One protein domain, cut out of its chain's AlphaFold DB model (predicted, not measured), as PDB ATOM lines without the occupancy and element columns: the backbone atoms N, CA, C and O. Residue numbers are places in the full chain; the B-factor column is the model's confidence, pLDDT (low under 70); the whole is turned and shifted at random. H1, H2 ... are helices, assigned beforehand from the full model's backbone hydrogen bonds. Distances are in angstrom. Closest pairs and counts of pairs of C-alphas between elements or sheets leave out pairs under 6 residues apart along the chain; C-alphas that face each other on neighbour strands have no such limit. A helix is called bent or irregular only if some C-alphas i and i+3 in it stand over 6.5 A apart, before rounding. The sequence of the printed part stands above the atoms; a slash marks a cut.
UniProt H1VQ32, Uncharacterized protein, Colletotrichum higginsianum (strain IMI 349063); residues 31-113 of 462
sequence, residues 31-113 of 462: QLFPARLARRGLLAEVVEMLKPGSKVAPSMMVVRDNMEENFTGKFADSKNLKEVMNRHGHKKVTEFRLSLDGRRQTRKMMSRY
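Overview. This is residues 31 to 113 of the 462 residues of an uncharacterized protein of Colletotrichum higginsianum (strain IMI 349063) (UniProt H1VQ32). Five short helices make an elongated body: H1 and H2 follow each other along one side with a tight link between them, and the chain then folds back through residues 50 to 59 into H3, which runs the opposite way to H2. H4 meets H1 near the last residues of both, at a corner where H3 also ends, while H5 packs on H1 at a steep tilt, with Thr 106 closest to Pro 34; the helix contacts are few, and H2 touches no helix. The loops holding Gly 53 and Lys 91 lie at opposite ends of the long axis. The printed part has 83 residues with five named helices, H1 to H5 in chain order, and no named strand; the class is all helix. It is compact, with a radius of gyration of the C-alphas of 13.3 A and spans of 43 by 23 by 20 A.

Arrangement. The longest helix by residues, H3, residues 60 to 72, touches H4, residues 78 to 85, only at the corner by their link, with residues 70 to 71 of H3 alone. Their closest C-alphas, of Phe 71 and Leu 81, are 5.6 A apart, and their lines stand about perpendicular, only just, at 72 degrees. H3 and H2, residues 43 to 49, are close but not clearly touching, with the C-alphas of Val 46 and Val 63 closest at 7.1 A; they run opposite ways at a steep tilt of 40 degrees. H3 is also close to but not clearly touching H1, residues 31 to 41, where the closest C-alphas, of Gly 41 and Phe 71, are 7.9 A apart. H1 touches H4, closest at the C-alphas of Arg 40 and Val 84, 5.8 A apart, at a steep tilt of 67 degrees, opposite ways. H1 touches H5, residues 100 to 111, closest at the C-alphas of Pro 34 and Thr 106, 4.9 A apart, at a steep tilt of 65 degrees, the same way. H3 and H5 are near each other, with 7 pairs of C-alphas within 10 A. H1 and H2 meet only through their link; H2 is apart from H4 and H5, and H4 is apart from H5. In H2, H4 and H5 every O i to N i+4 pair is within hydrogen-bond range; in H1 6 of 7 are, and in H3 8 of 9.

Along the chain. H3 measures 15.3 A from C-alpha 60 at (389.643, 296.516, 218.011) to C-alpha 72, and is irregular, with C-alphas 69 and 72 7.0 A apart. H1, 16.0 A long, begins with C-alpha 31 at (369.682, 294.881, 211.485); it is irregular too, with C-alphas 31 and 34 7.2 A apart. H2 is 10.1 A long and H4 10.7 A. H5, 16.5 A long, ends with C-alpha 111 at (381.102, 295.635, 221.940).

Size, cuts and confidence. The two C-alphas farthest apart, of Gly 53 and Lys 91, are 43.1 A from each other. The printed part has no cut. The link from H4 to H5, residues 86 to 99, is long; that from H2 to H3 is short, and those from H1 to H2 and H3 to H4 are tight. The mean pLDDT of the printed part is 77.8, and residues 87 to 96 of this model are under 70.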
ATOM      1  N   GLN A  31     369.280 296.035 210.666       74.12
ATOM      2  CA  GLN A  31     369.682 294.881 211.485       74.12
ATOM      3  C   GLN A  31     370.809 294.054 210.844       74.12
ATOM      4  O   GLN A  31     371.663 293.500 211.539       74.12
ATOM      5  N   LEU A  32     370.859 294.018 209.509       78.12
ATOM      6  CA  LEU A  32     371.884 293.303 208.750       78.12
ATOM      7  C   LEU A  32     373.110 294.167 208.434       78.12
ATOM      8  O   LEU A  32     374.111 293.641 207.937       78.12
ATOM      9  N   PHE A  33     373.063 295.472 208.721       81.38
ATOM     10  CA  PHE A  33     374.163 296.380 208.414       81.38
ATOM     11  C   PHE A  33     375.504 295.941 209.029       81.38
ATOM     12  O   PHE A  33     376.472 295.877 208.273       81.38
ATOM     13  N   PRO A  34     375.603 295.538 210.317       81.50
ATOM     14  CA  PRO A  34     376.883 295.114 210.892       81.50
ATOM     15  C   PRO A  34     377.497 293.915 210.161       81.50
ATOM     16  O   PRO A  34     378.704 293.880 209.933       81.50
ATOM     17  N   ALA A  35     376.662 292.959 209.730       82.25
ATOM     18  CA  ALA A  35     377.108 291.796 208.964       82.25
ATOM     19  C   ALA A  35     377.698 292.212 207.611       82.25
ATOM     20  O   ALA A  35     378.714 291.679 207.170       82.25
ATOM     21  N   ARG A  36     377.045 293.161 206.933       82.94
ATOM     22  CA  ARG A  36     377.491 293.658 205.630       82.94
ATOM     23  C   ARG A  36     378.739 294.509 205.752       82.94
ATOM     24  O   ARG A  36     379.650 294.320 204.958       82.94
ATOM     25  N   LEU A  37     378.803 295.376 206.755       85.31
ATOM     26  CA  LEU A  37     379.984 296.174 207.057       85.31
ATOM     27  C   LEU A  37     381.196 295.271 207.305       85.31
ATOM     28  O   LEU A  37     382.236 295.469 206.687       85.31
ATOM     29  N   ALA A  38     381.035 294.221 208.112       84.00
ATOM     30  CA  ALA A  38     382.102 293.261 208.370       84.00
ATOM     31  C   ALA A  38     382.527 292.476 207.116       84.00
ATOM     32  O   ALA A  38     383.700 292.155 206.980       84.00
ATOM     33  N   ARG A  39     381.594 292.140 206.211       84.38
ATOM     34  CA  ARG A  39     381.883 291.323 205.014       84.38
ATOM     35  C   ARG A  39     382.387 292.121 203.814       84.38
ATOM     36  O   ARG A  39     383.195 291.597 203.061       84.38
ATOM     37  N   ARG A  40     381.853 293.322 203.592       84.50
ATOM     38  CA  ARG A  40     382.099 294.139 202.392       84.50
ATOM     39  C   ARG A  40     383.002 295.334 202.658       84.50
ATOM     40  O   ARG A  40     383.715 295.734 201.756       84.50
ATOM     41  N   GLY A  41     382.938 295.906 203.861       85.25
ATOM     42  CA  GLY A  41     383.738 297.074 204.221       85.25
ATOM     43  C   GLY A  41     385.072 296.673 204.837       85.25
ATOM     44  O   GLY A  41     386.120 296.880 204.248       85.25
ATOM     45  N   LEU A  42     385.016 296.033 206.005       87.69
ATOM     46  CA  LEU A  42     386.186 295.861 206.873       87.69
ATOM     47  C   LEU A  42     386.993 294.581 206.605       87.69
ATOM     48  O   LEU A  42     388.069 294.408 207.168       87.69
ATOM     49  N   LEU A  43     386.480 293.642 205.799       87.62
ATOM     50  CA  LEU A  43     387.075 292.304 205.675       87.62
ATOM     51  C   LEU A  43     388.523 292.353 205.178       87.62
ATOM     52  O   LEU A  43     389.387 291.715 205.774       87.62
ATOM     53  N   ALA A  44     388.776 293.091 204.096       87.12
ATOM     54  CA  ALA A  44     390.098 293.155 203.479       87.12
ATOM     55  C   ALA A  44     391.136 293.735 204.449       87.12
ATOM     56  O   ALA A  44     392.202 293.160 204.633       87.12
ATOM     57  N   GLU A  45     390.785 294.822 205.129       85.25
ATOM     58  CA  GLU A  45     391.669 295.526 206.058       85.25
ATOM     59  C   GLU A  45     391.941 294.694 207.311       85.25
ATOM     60  O   GLU A  45     393.083 294.593 207.755       85.25
ATOM     61  N   VAL A  46     390.914 294.033 207.857       85.75
ATOM     62  CA  VAL A  46     391.070 293.122 208.998       85.75
ATOM     63  C   VAL A  46     391.965 291.941 208.643       85.75
ATOM     64  O   VAL A  46     392.841 291.590 209.428       85.75
ATOM     65  N   VAL A  47     391.787 291.342 207.465       87.75
ATOM     66  CA  VAL A  47     392.639 290.236 207.007       87.75
ATOM     67  C   VAL A  47     394.076 290.707 206.773       87.75
ATOM     68  O   VAL A  47     395.007 289.988 207.131       87.75
ATOM     69  N   GLU A  48     394.276 291.914 206.239       86.69
ATOM     70  CA  GLU A  48     395.611 292.486 206.032       86.69
ATOM     71  C   GLU A  48     396.357 292.689 207.355       86.69
ATOM     72  O   GLU A  48     397.527 292.324 207.467       86.69
ATOM     73  N   MET A  49     395.668 293.188 208.388       83.75
ATOM     74  CA  MET A  49     396.244 293.383 209.724       83.75
ATOM     75  C   MET A  49     396.714 292.084 210.386       83.75
ATOM     76  O   MET A  49     397.594 292.119 211.244       83.75
ATOM     77  N   LEU A  50     396.131 290.945 210.010       83.06
ATOM     78  CA  LEU A  50     396.477 289.634 210.561       83.06
ATOM     79  C   LEU A  50     397.672 288.980 209.850       83.06
ATOM     80  O   LEU A  50     398.134 287.926 210.292       83.06
ATOM     81  N   LYS A  51     398.192 289.570 208.764       86.94
ATOM     82  CA  LYS A  51     399.351 289.016 208.056       86.94
ATOM     83  C   LYS A  51     400.633 289.138 208.896       86.94
ATOM     84  O   LYS A  51     400.896 290.200 209.470       86.94
ATOM     85  N   PRO A  52     401.482 288.090 208.935       82.88
ATOM     86  CA  PRO A  52     402.786 288.160 209.589       82.88
ATOM     87  C   PRO A  52     403.632 289.313 209.033       82.88
ATOM     88  O   PRO A  52     403.747 289.470 207.819       82.88
ATOM     89  N   GLY A  53     404.232 290.117 209.914       79.94
ATOM     90  CA  GLY A  53     405.055 291.268 209.517       79.94
ATOM     91  C   GLY A  53     404.276 292.555 209.215       79.94
ATOM     92  O   GLY A  53     404.887 293.537 208.789       79.94
ATOM     93  N   SER A  54     402.958 292.589 209.456       79.94
ATOM     94  CA  SER A  54     402.188 293.838 209.450       79.94
ATOM     95  C   SER A  54     402.808 294.867 210.405       79.94
ATOM     96  O   SER A  54     403.140 294.557 211.550       79.94
ATOM     97  N   LYS A  55     402.937 296.117 209.942       78.12
ATOM     98  CA  LYS A  55     403.440 297.242 210.755       78.12
ATOM     99  C   LYS A  55     402.453 297.674 211.841       78.12
ATOM    100  O   LYS A  55     402.842 298.376 212.771       78.12
ATOM    101  N   VAL A  56     401.182 297.295 211.704       77.62
ATOM    102  CA  VAL A  56     400.097 297.690 212.604       77.62
ATOM    103  C   VAL A  56     399.675 296.477 213.419       77.62
ATOM    104  O   VAL A  56     399.264 295.461 212.858       77.62
ATOM    105  N   ALA A  57     399.768 296.592 214.745       79.19
ATOM    106  CA  ALA A  57     399.299 295.556 215.651       79.19
ATOM    107  C   ALA A  57     397.763 295.433 215.556       79.19
ATOM    108  O   ALA A  57     397.064 296.439 215.737       79.19
ATOM    109  N   PRO A  58     397.218 294.232 215.288       80.88
ATOM    110  CA  PRO A  58     395.780 294.044 215.163       80.88
ATOM    111  C   PRO A  58     395.097 294.320 216.507       80.88
ATOM    112  O   PRO A  58     395.417 293.706 217.523       80.88
ATOM    113  N   SER A  59     394.145 295.253 216.521       81.38
ATOM    114  CA  SER A  59     393.329 295.547 217.703       81.38
ATOM    115  C   SER A  59     391.957 296.083 217.310       81.38
ATOM    116  O   SER A  59     391.780 296.659 216.235       81.38
ATOM    117  N   MET A  60     390.983 295.958 218.214       80.00
ATOM    118  CA  MET A  60     389.643 296.516 218.011       80.00
ATOM    119  C   MET A  60     389.630 298.046 217.922       80.00
ATOM    120  O   MET A  60     388.710 298.602 217.325       80.00
ATOM    121  N   MET A  61     390.663 298.728 218.435       82.62
ATOM    122  CA  MET A  61     390.828 300.166 218.215       82.62
ATOM    123  C   MET A  61     391.107 300.473 216.747       82.62
ATOM    124  O   MET A  61     390.455 301.341 216.187       82.62
ATOM    125  N   VAL A  62     391.997 299.713 216.101       85.25
ATOM    126  CA  VAL A  62     392.308 299.916 214.678       85.25
ATOM    127  C   VAL A  62     391.088 299.596 213.811       85.25
ATOM    128  O   VAL A  62     390.772 300.344 212.890       85.25
ATOM    129  N   VAL A  63     390.339 298.538 214.147       87.00
ATOM    130  CA  VAL A  63     389.069 298.219 213.468       87.00
ATOM    131  C   VAL A  63     388.047 299.348 213.641       87.00
ATOM    132  O   VAL A  63     387.359 299.701 212.685       87.00
ATOM    133  N   ARG A  64     387.940 299.932 214.845       85.88
ATOM    134  CA  ARG A  64     387.076 301.094 215.103       85.88
ATOM    135  C   ARG A  64     387.508 302.294 214.271       85.88
ATOM    136  O   ARG A  64     386.652 302.891 213.633       85.88
ATOM    137  N   ASP A  65     388.787 302.646 214.305       86.69
ATOM    138  CA  ASP A  65     389.308 303.849 213.654       86.69
ATOM    139  C   ASP A  65     389.096 303.770 212.146       86.69
ATOM    140  O   ASP A  65     388.563 304.702 211.552       86.69
ATOM    141  N   ASN A  66     389.358 302.604 211.557       87.31
ATOM    142  CA  ASN A  66     389.057 302.353 210.158       87.31
ATOM    143  C   ASN A  66     387.550 302.486 209.857       87.31
ATOM    144  O   ASN A  66     387.132 303.180 208.928       87.31
ATOM    145  N   MET A  67     386.705 301.873 210.688       86.44
ATOM    146  CA  MET A  67     385.256 301.977 210.538       86.44
ATOM    147  C   MET A  67     384.765 303.435 210.608       86.44
ATOM    148  O   MET A  67     383.884 303.835 209.839       86.44
ATOM    149  N   GLU A  68     385.316 304.227 211.529       84.19
ATOM    150  CA  GLU A  68     385.021 305.652 211.671       84.19
ATOM    151  C   GLU A  68     385.480 306.449 210.452       84.19
ATOM    152  O   GLU A  68     384.693 307.220 209.907       84.19
ATOM    153  N   GLU A  69     386.715 306.248 210.010       86.62
ATOM    154  CA  GLU A  69     387.310 306.968 208.888       86.62
ATOM    155  C   GLU A  69     386.560 306.695 207.579       86.62
ATOM    156  O   GLU A  69     386.210 307.627 206.854       86.62
ATOM    157  N   ASN A  70     386.222 305.429 207.319       86.12
ATOM    158  CA  ASN A  70     385.732 305.001 206.012       86.12
ATOM    159  C   ASN A  70     384.208 304.883 205.895       86.12
ATOM    160  O   ASN A  70     383.694 304.959 204.775       86.12
ATOM    161  N   PHE A  71     383.466 304.697 206.999       84.38
ATOM    162  CA  PHE A  71     382.036 304.344 206.924       84.38
ATOM    163  C   PHE A  71     381.105 305.146 207.838       84.38
ATOM    164  O   PHE A  71     380.022 305.539 207.399       84.38
ATOM    165  N   THR A  72     381.449 305.344 209.117       77.56
ATOM    166  CA  THR A  72     380.498 305.892 210.111       77.56
ATOM    167  C   THR A  72     380.801 307.310 210.587       77.56
ATOM    168  O   THR A  72     379.927 307.938 211.192       77.56
ATOM    169  N   GLY A  73     382.011 307.814 210.352       75.81
ATOM    170  CA  GLY A  73     382.459 309.123 210.816       75.81
ATOM    171  C   GLY A  73     381.833 310.290 210.059       75.81
ATOM    172  O   GLY A  73     381.216 310.147 209.003       75.81
ATOM    173  N   LYS A  74     382.001 311.497 210.612       73.56
ATOM    174  CA  LYS A  74     381.431 312.737 210.052       73.56
ATOM    175  C   LYS A  74     381.934 313.039 208.634       73.56
ATOM    176  O   LYS A  74     381.193 313.644 207.862       73.56
ATOM    177  N   PHE A  75     383.167 312.635 208.335       75.25
ATOM    178  CA  PHE A  75     383.867 312.901 207.078       75.25
ATOM    179  C   PHE A  75     384.016 311.656 206.190       75.25
ATOM    180  O   PHE A  75     384.684 311.733 205.166       75.25
ATOM    181  N   ALA A  76     383.395 310.532 206.562       79.06
ATOM    182  CA  ALA A  76     383.454 309.297 205.787       79.06
ATOM    183  C   ALA A  76     382.792 309.461 204.407       79.06
ATOM    184  O   ALA A  76     381.742 310.110 204.285       79.06
ATOM    185  N   ASP A  77     383.372 308.844 203.371       81.56
ATOM    186  CA  ASP A  77     382.796 308.889 202.026       81.56
ATOM    187  C   ASP A  77     381.460 308.129 202.001       81.56
ATOM    188  O   ASP A  77     381.368 306.917 202.216       81.56
ATOM    189  N   SER A  78     380.387 308.856 201.688       78.19
ATOM    190  CA  SER A  78     379.037 308.299 201.587       78.19
ATOM    191  C   SER A  78     378.912 307.229 200.491       78.19
ATOM    192  O   SER A  78     377.967 306.437 200.526       78.19
ATOM    193  N   LYS A  79     379.847 307.166 199.528       81.25
ATOM    194  CA  LYS A  79     379.917 306.101 198.514       81.25
ATOM    195  C   LYS A  79     380.199 304.730 199.134       81.25
ATOM    196  O   LYS A  79     379.468 303.789 198.827       81.25
ATOM    197  N   ASN A  80     381.149 304.644 200.067       83.50
ATOM    198  CA  ASN A  80     381.511 303.399 200.757       83.50
ATOM    199  C   ASN A  80     380.297 302.797 201.476       83.50
ATOM    200  O   ASN A  80     379.991 301.607 201.377       83.50
ATOM    201  N   LEU A  81     379.528 303.649 202.160       80.00
ATOM    202  CA  LEU A  81     378.326 303.227 202.873       80.00
ATOM    203  C   LEU A  81     377.215 302.742 201.919       80.00
ATOM    204  O   LEU A  81     376.492 301.795 202.247       80.00
ATOM    205  N   LYS A  82     377.074 303.349 200.730       76.94
ATOM    206  CA  LYS A  82     376.108 302.906 199.705       76.94
ATOM    207  C   LYS A  82     376.445 301.521 199.161       76.94
ATOM    208  O   LYS A  82     375.533 300.702 199.017       76.94
ATOM    209  N   GLU A  83     377.723 301.259 198.904       80.50
ATOM    210  CA  GLU A  83     378.217 299.968 198.418       80.50
ATOM    211  C   GLU A  83     377.962 298.849 199.438       80.50
ATOM    212  O   GLU A  83     377.358 297.814 199.122       80.50
ATOM    213  N   VAL A  84     378.298 299.101 200.710       81.19
ATOM    214  CA  VAL A  84     378.009 298.176 201.817       81.19
ATOM    215  C   VAL A  84     376.506 297.888 201.920       81.19
ATOM    216  O   VAL A  84     376.097 296.734 202.085       81.19
ATOM    217  N   MET A  85     375.656 298.909 201.768       75.38
ATOM    218  CA  MET A  85     374.195 298.777 201.857       75.38
ATOM    219  C   MET A  85     373.519 298.264 200.577       75.38
ATOM    220  O   MET A  85     372.319 297.985 200.609       75.38
ATOM    221  N   ASN A  86     374.264 298.068 199.483       73.06
ATOM    222  CA  ASN A  86     373.745 297.700 198.161       73.06
ATOM    223  C   ASN A  86     372.680 298.680 197.620       73.06
ATOM    224  O   ASN A  86     371.751 298.264 196.934       73.06
ATOM    225  N   ARG A  87     372.772 299.974 197.962       67.75
ATOM    226  CA  ARG A  87     371.800 300.998 197.534       67.75
ATOM    227  C   ARG A  87     372.286 301.714 196.273       67.75
ATOM    228  O   ARG A  87     372.857 302.803 196.344       67.75
ATOM    229  N   HIS A  88     372.027 301.107 195.120       56.00
ATOM    230  CA  HIS A  88     372.318 301.673 193.802       56.00
ATOM    231  C   HIS A  88     371.087 302.454 193.304       56.00
ATOM    232  O   HIS A  88     370.002 301.894 193.241       56.00
ATOM    233  N   GLY A  89     371.220 303.756 193.000       51.97
ATOM    234  CA  GLY A  89     370.140 304.546 192.368       51.97
ATOM    235  C   GLY A  89     369.648 305.811 193.092       51.97
ATOM    236  O   GLY A  89     368.884 306.582 192.513       51.97
ATOM    237  N   HIS A  90     370.094 306.111 194.320       53.28
ATOM    238  CA  HIS A  90     369.742 307.387 194.970       53.28
ATOM    239  C   HIS A  90     370.514 308.569 194.349       53.28
ATOM    240  O   HIS A  90     371.728 308.684 194.538       53.28
ATOM    241  N   LYS A  91     369.779 309.460 193.661       52.03
ATOM    242  CA  LYS A  91     370.280 310.593 192.848       52.03
ATOM    243  C   LYS A  91     371.105 311.650 193.603       52.03
ATOM    244  O   LYS A  91     371.861 312.373 192.968       52.03
ATOM    245  N   LYS A  92     371.012 311.737 194.936       56.41
ATOM    246  CA  LYS A  92     371.882 312.598 195.758       56.41
ATOM    247  C   LYS A  92     372.906 311.740 196.507       56.41
ATOM    248  O   LYS A  92     372.560 310.850 197.285       56.41
ATOM    249  N   VAL A  93     374.188 311.943 196.208       50.59
ATOM    250  CA  VAL A  93     375.316 311.192 196.798       50.59
ATOM    251  C   VAL A  93     375.668 311.689 198.200       50.59
ATOM    252  O   VAL A  93     376.095 310.900 199.032       50.59
ATOM    253  N   THR A  94     375.386 312.956 198.480       52.59
ATOM    254  CA  THR A  94     375.901 313.726 199.619       52.59
ATOM    255  C   THR A  94     375.102 313.601 200.922       52.59
ATOM    256  O   THR A  94     375.498 314.182 201.927       52.59
ATOM    257  N   GLU A  95     373.995 312.851 200.944       55.75
ATOM    258  CA  GLU A  95     373.081 312.795 202.104       55.75
ATOM    259  C   GLU A  95     372.884 311.390 202.700       55.75
ATOM    260  O   GLU A  95     372.175 311.245 203.697       55.75
ATOM    261  N   PHE A  96     373.489 310.336 202.133       64.31
ATOM    262  CA  PHE A  96     373.259 308.987 202.654       64.31
ATOM    263  C   PHE A  96     373.993 308.773 203.981       64.31
ATOM    264  O   PHE A  96     375.213 308.650 204.025       64.31
ATOM    265  N   ARG A  97     373.224 308.707 205.072       70.00
ATOM    266  CA  ARG A  97     373.715 308.439 206.424       70.00
ATOM    267  C   ARG A  97     373.126 307.146 206.958       70.00
ATOM    268  O   ARG A  97     371.951 306.856 206.747       70.00
ATOM    269  N   LEU A  98     373.935 306.412 207.718       74.75
ATOM    270  CA  LEU A  98     373.466 305.247 208.457       74.75
ATOM    271  C   LEU A  98     372.406 305.683 209.472       74.75
ATOM    272  O   LEU A  98     372.617 306.674 210.189       74.75
ATOM    273  N   SER A  99     371.302 304.939 209.540       77.44
ATOM    274  CA  SER A  99     370.227 305.187 210.498       77.44
ATOM    275  C   SER A  99     370.719 305.048 211.943       77.44
ATOM    276  O   SER A  99     371.776 304.470 212.223       77.44
ATOM    277  N   LEU A 100     369.940 305.573 212.890       75.94
ATOM    278  CA  LEU A 100     370.242 305.424 214.315       75.94
ATOM    279  C   LEU A 100     370.257 303.952 214.748       75.94
ATOM    280  O   LEU A 100     371.117 303.562 215.539       75.94
ATOM    281  N   ASP A 101     369.366 303.134 214.193       74.56
ATOM    282  CA  ASP A 101     369.277 301.713 214.523       74.56
ATOM    283  C   ASP A 101     370.431 300.919 213.913       74.56
ATOM    284  O   ASP A 101     371.035 300.100 214.602       74.56
ATOM    285  N   GLY A 102     370.839 301.232 212.680       75.94
ATOM    286  CA  GLY A 102     372.034 300.647 212.071       75.94
ATOM    287  C   GLY A 102     373.290 300.950 212.892       75.94
ATOM    288  O   GLY A 102     374.093 300.057 213.157       75.94
ATOM    289  N   ARG A 103     373.425 302.187 213.397       77.44
ATOM    290  CA  ARG A 103     374.524 302.569 214.307       77.44
ATOM    291  C   ARG A 103     374.477 301.794 215.620       77.44
ATOM    292  O   ARG A 103     375.509 301.301 216.070       77.44
ATOM    293  N   ARG A 104     373.297 301.682 216.240       75.88
ATOM    294  CA  ARG A 104     373.096 300.926 217.488       75.88
ATOM    295  C   ARG A 104     373.463 299.454 217.316       75.88
ATOM    296  O   ARG A 104     374.186 298.920 218.152       75.88
ATOM    297  N   GLN A 105     373.036 298.828 216.220       77.06
ATOM    298  CA  GLN A 105     373.370 297.438 215.910       77.06
ATOM    299  C   GLN A 105     374.873 297.243 215.693       77.06
ATOM    300  O   GLN A 105     375.447 296.285 216.207       77.06
ATOM    301  N   THR A 106     375.543 298.169 214.998       78.31
ATOM    302  CA  THR A 106     376.999 298.094 214.802       78.31
ATOM    303  C   THR A 106     377.748 298.222 216.115       78.31
ATOM    304  O   THR A 106     378.632 297.413 216.379       78.31
ATOM    305  N   ARG A 107     377.368 299.170 216.980       75.19
ATOM    306  CA  ARG A 107     377.965 299.282 218.319       75.19
ATOM    307  C   ARG A 107     377.788 298.007 219.128       75.19
ATOM    308  O   ARG A 107     378.748 297.529 219.717       75.19
ATOM    309  N   LYS A 108     376.572 297.461 219.130       74.88
ATOM    310  CA  LYS A 108     376.251 296.234 219.857       74.88
ATOM    311  C   LYS A 108     377.079 295.055 219.363       74.88
ATOM    312  O   LYS A 108     377.516 294.251 220.166       74.88
ATOM    313  N   MET A 109     377.308 294.950 218.058       79.62
ATOM    314  CA  MET A 109     378.186 293.929 217.495       79.62
ATOM    315  C   MET A 109     379.646 294.166 217.917       79.62
ATOM    316  O   MET A 109     380.273 293.255 218.446       79.62
ATOM    317  N   MET A 110     380.162 295.390 217.769       78.38
ATOM    318  CA  MET A 110     381.549 295.733 218.112       78.38
ATOM    319  C   MET A 110     381.860 295.531 219.601       78.38
ATOM    320  O   MET A 110     382.952 295.077 219.939       78.38
ATOM    321  N   SER A 111     380.908 295.814 220.497       75.00
ATOM    322  CA  SER A 111     381.102 295.635 221.940       75.00
ATOM    323  C   SER A 111     381.339 294.175 222.326       75.00
ATOM    324  O   SER A 111     382.115 293.923 223.241       75.00
ATOM    325  N   ARG A 112     380.749 293.214 221.597       75.69
ATOM    326  CA  ARG A 112     380.928 291.769 221.840       75.69
ATOM    327  C   ARG A 112     382.342 291.263 221.548       75.69
ATOM    328  O   ARG A 112     382.719 290.207 222.050       75.69
ATOM    329  N   TYR A 113     383.109 292.009 220.754       77.75
ATOM    330  CA  TYR A 113     384.457 291.639 220.320       77.75
ATOM    331  C   TYR A 113     385.555 292.545 220.896       77.75
ATOM    332  O   TYR A 113     386.731 292.253 220.724       77.75
TER     333      TYR A 113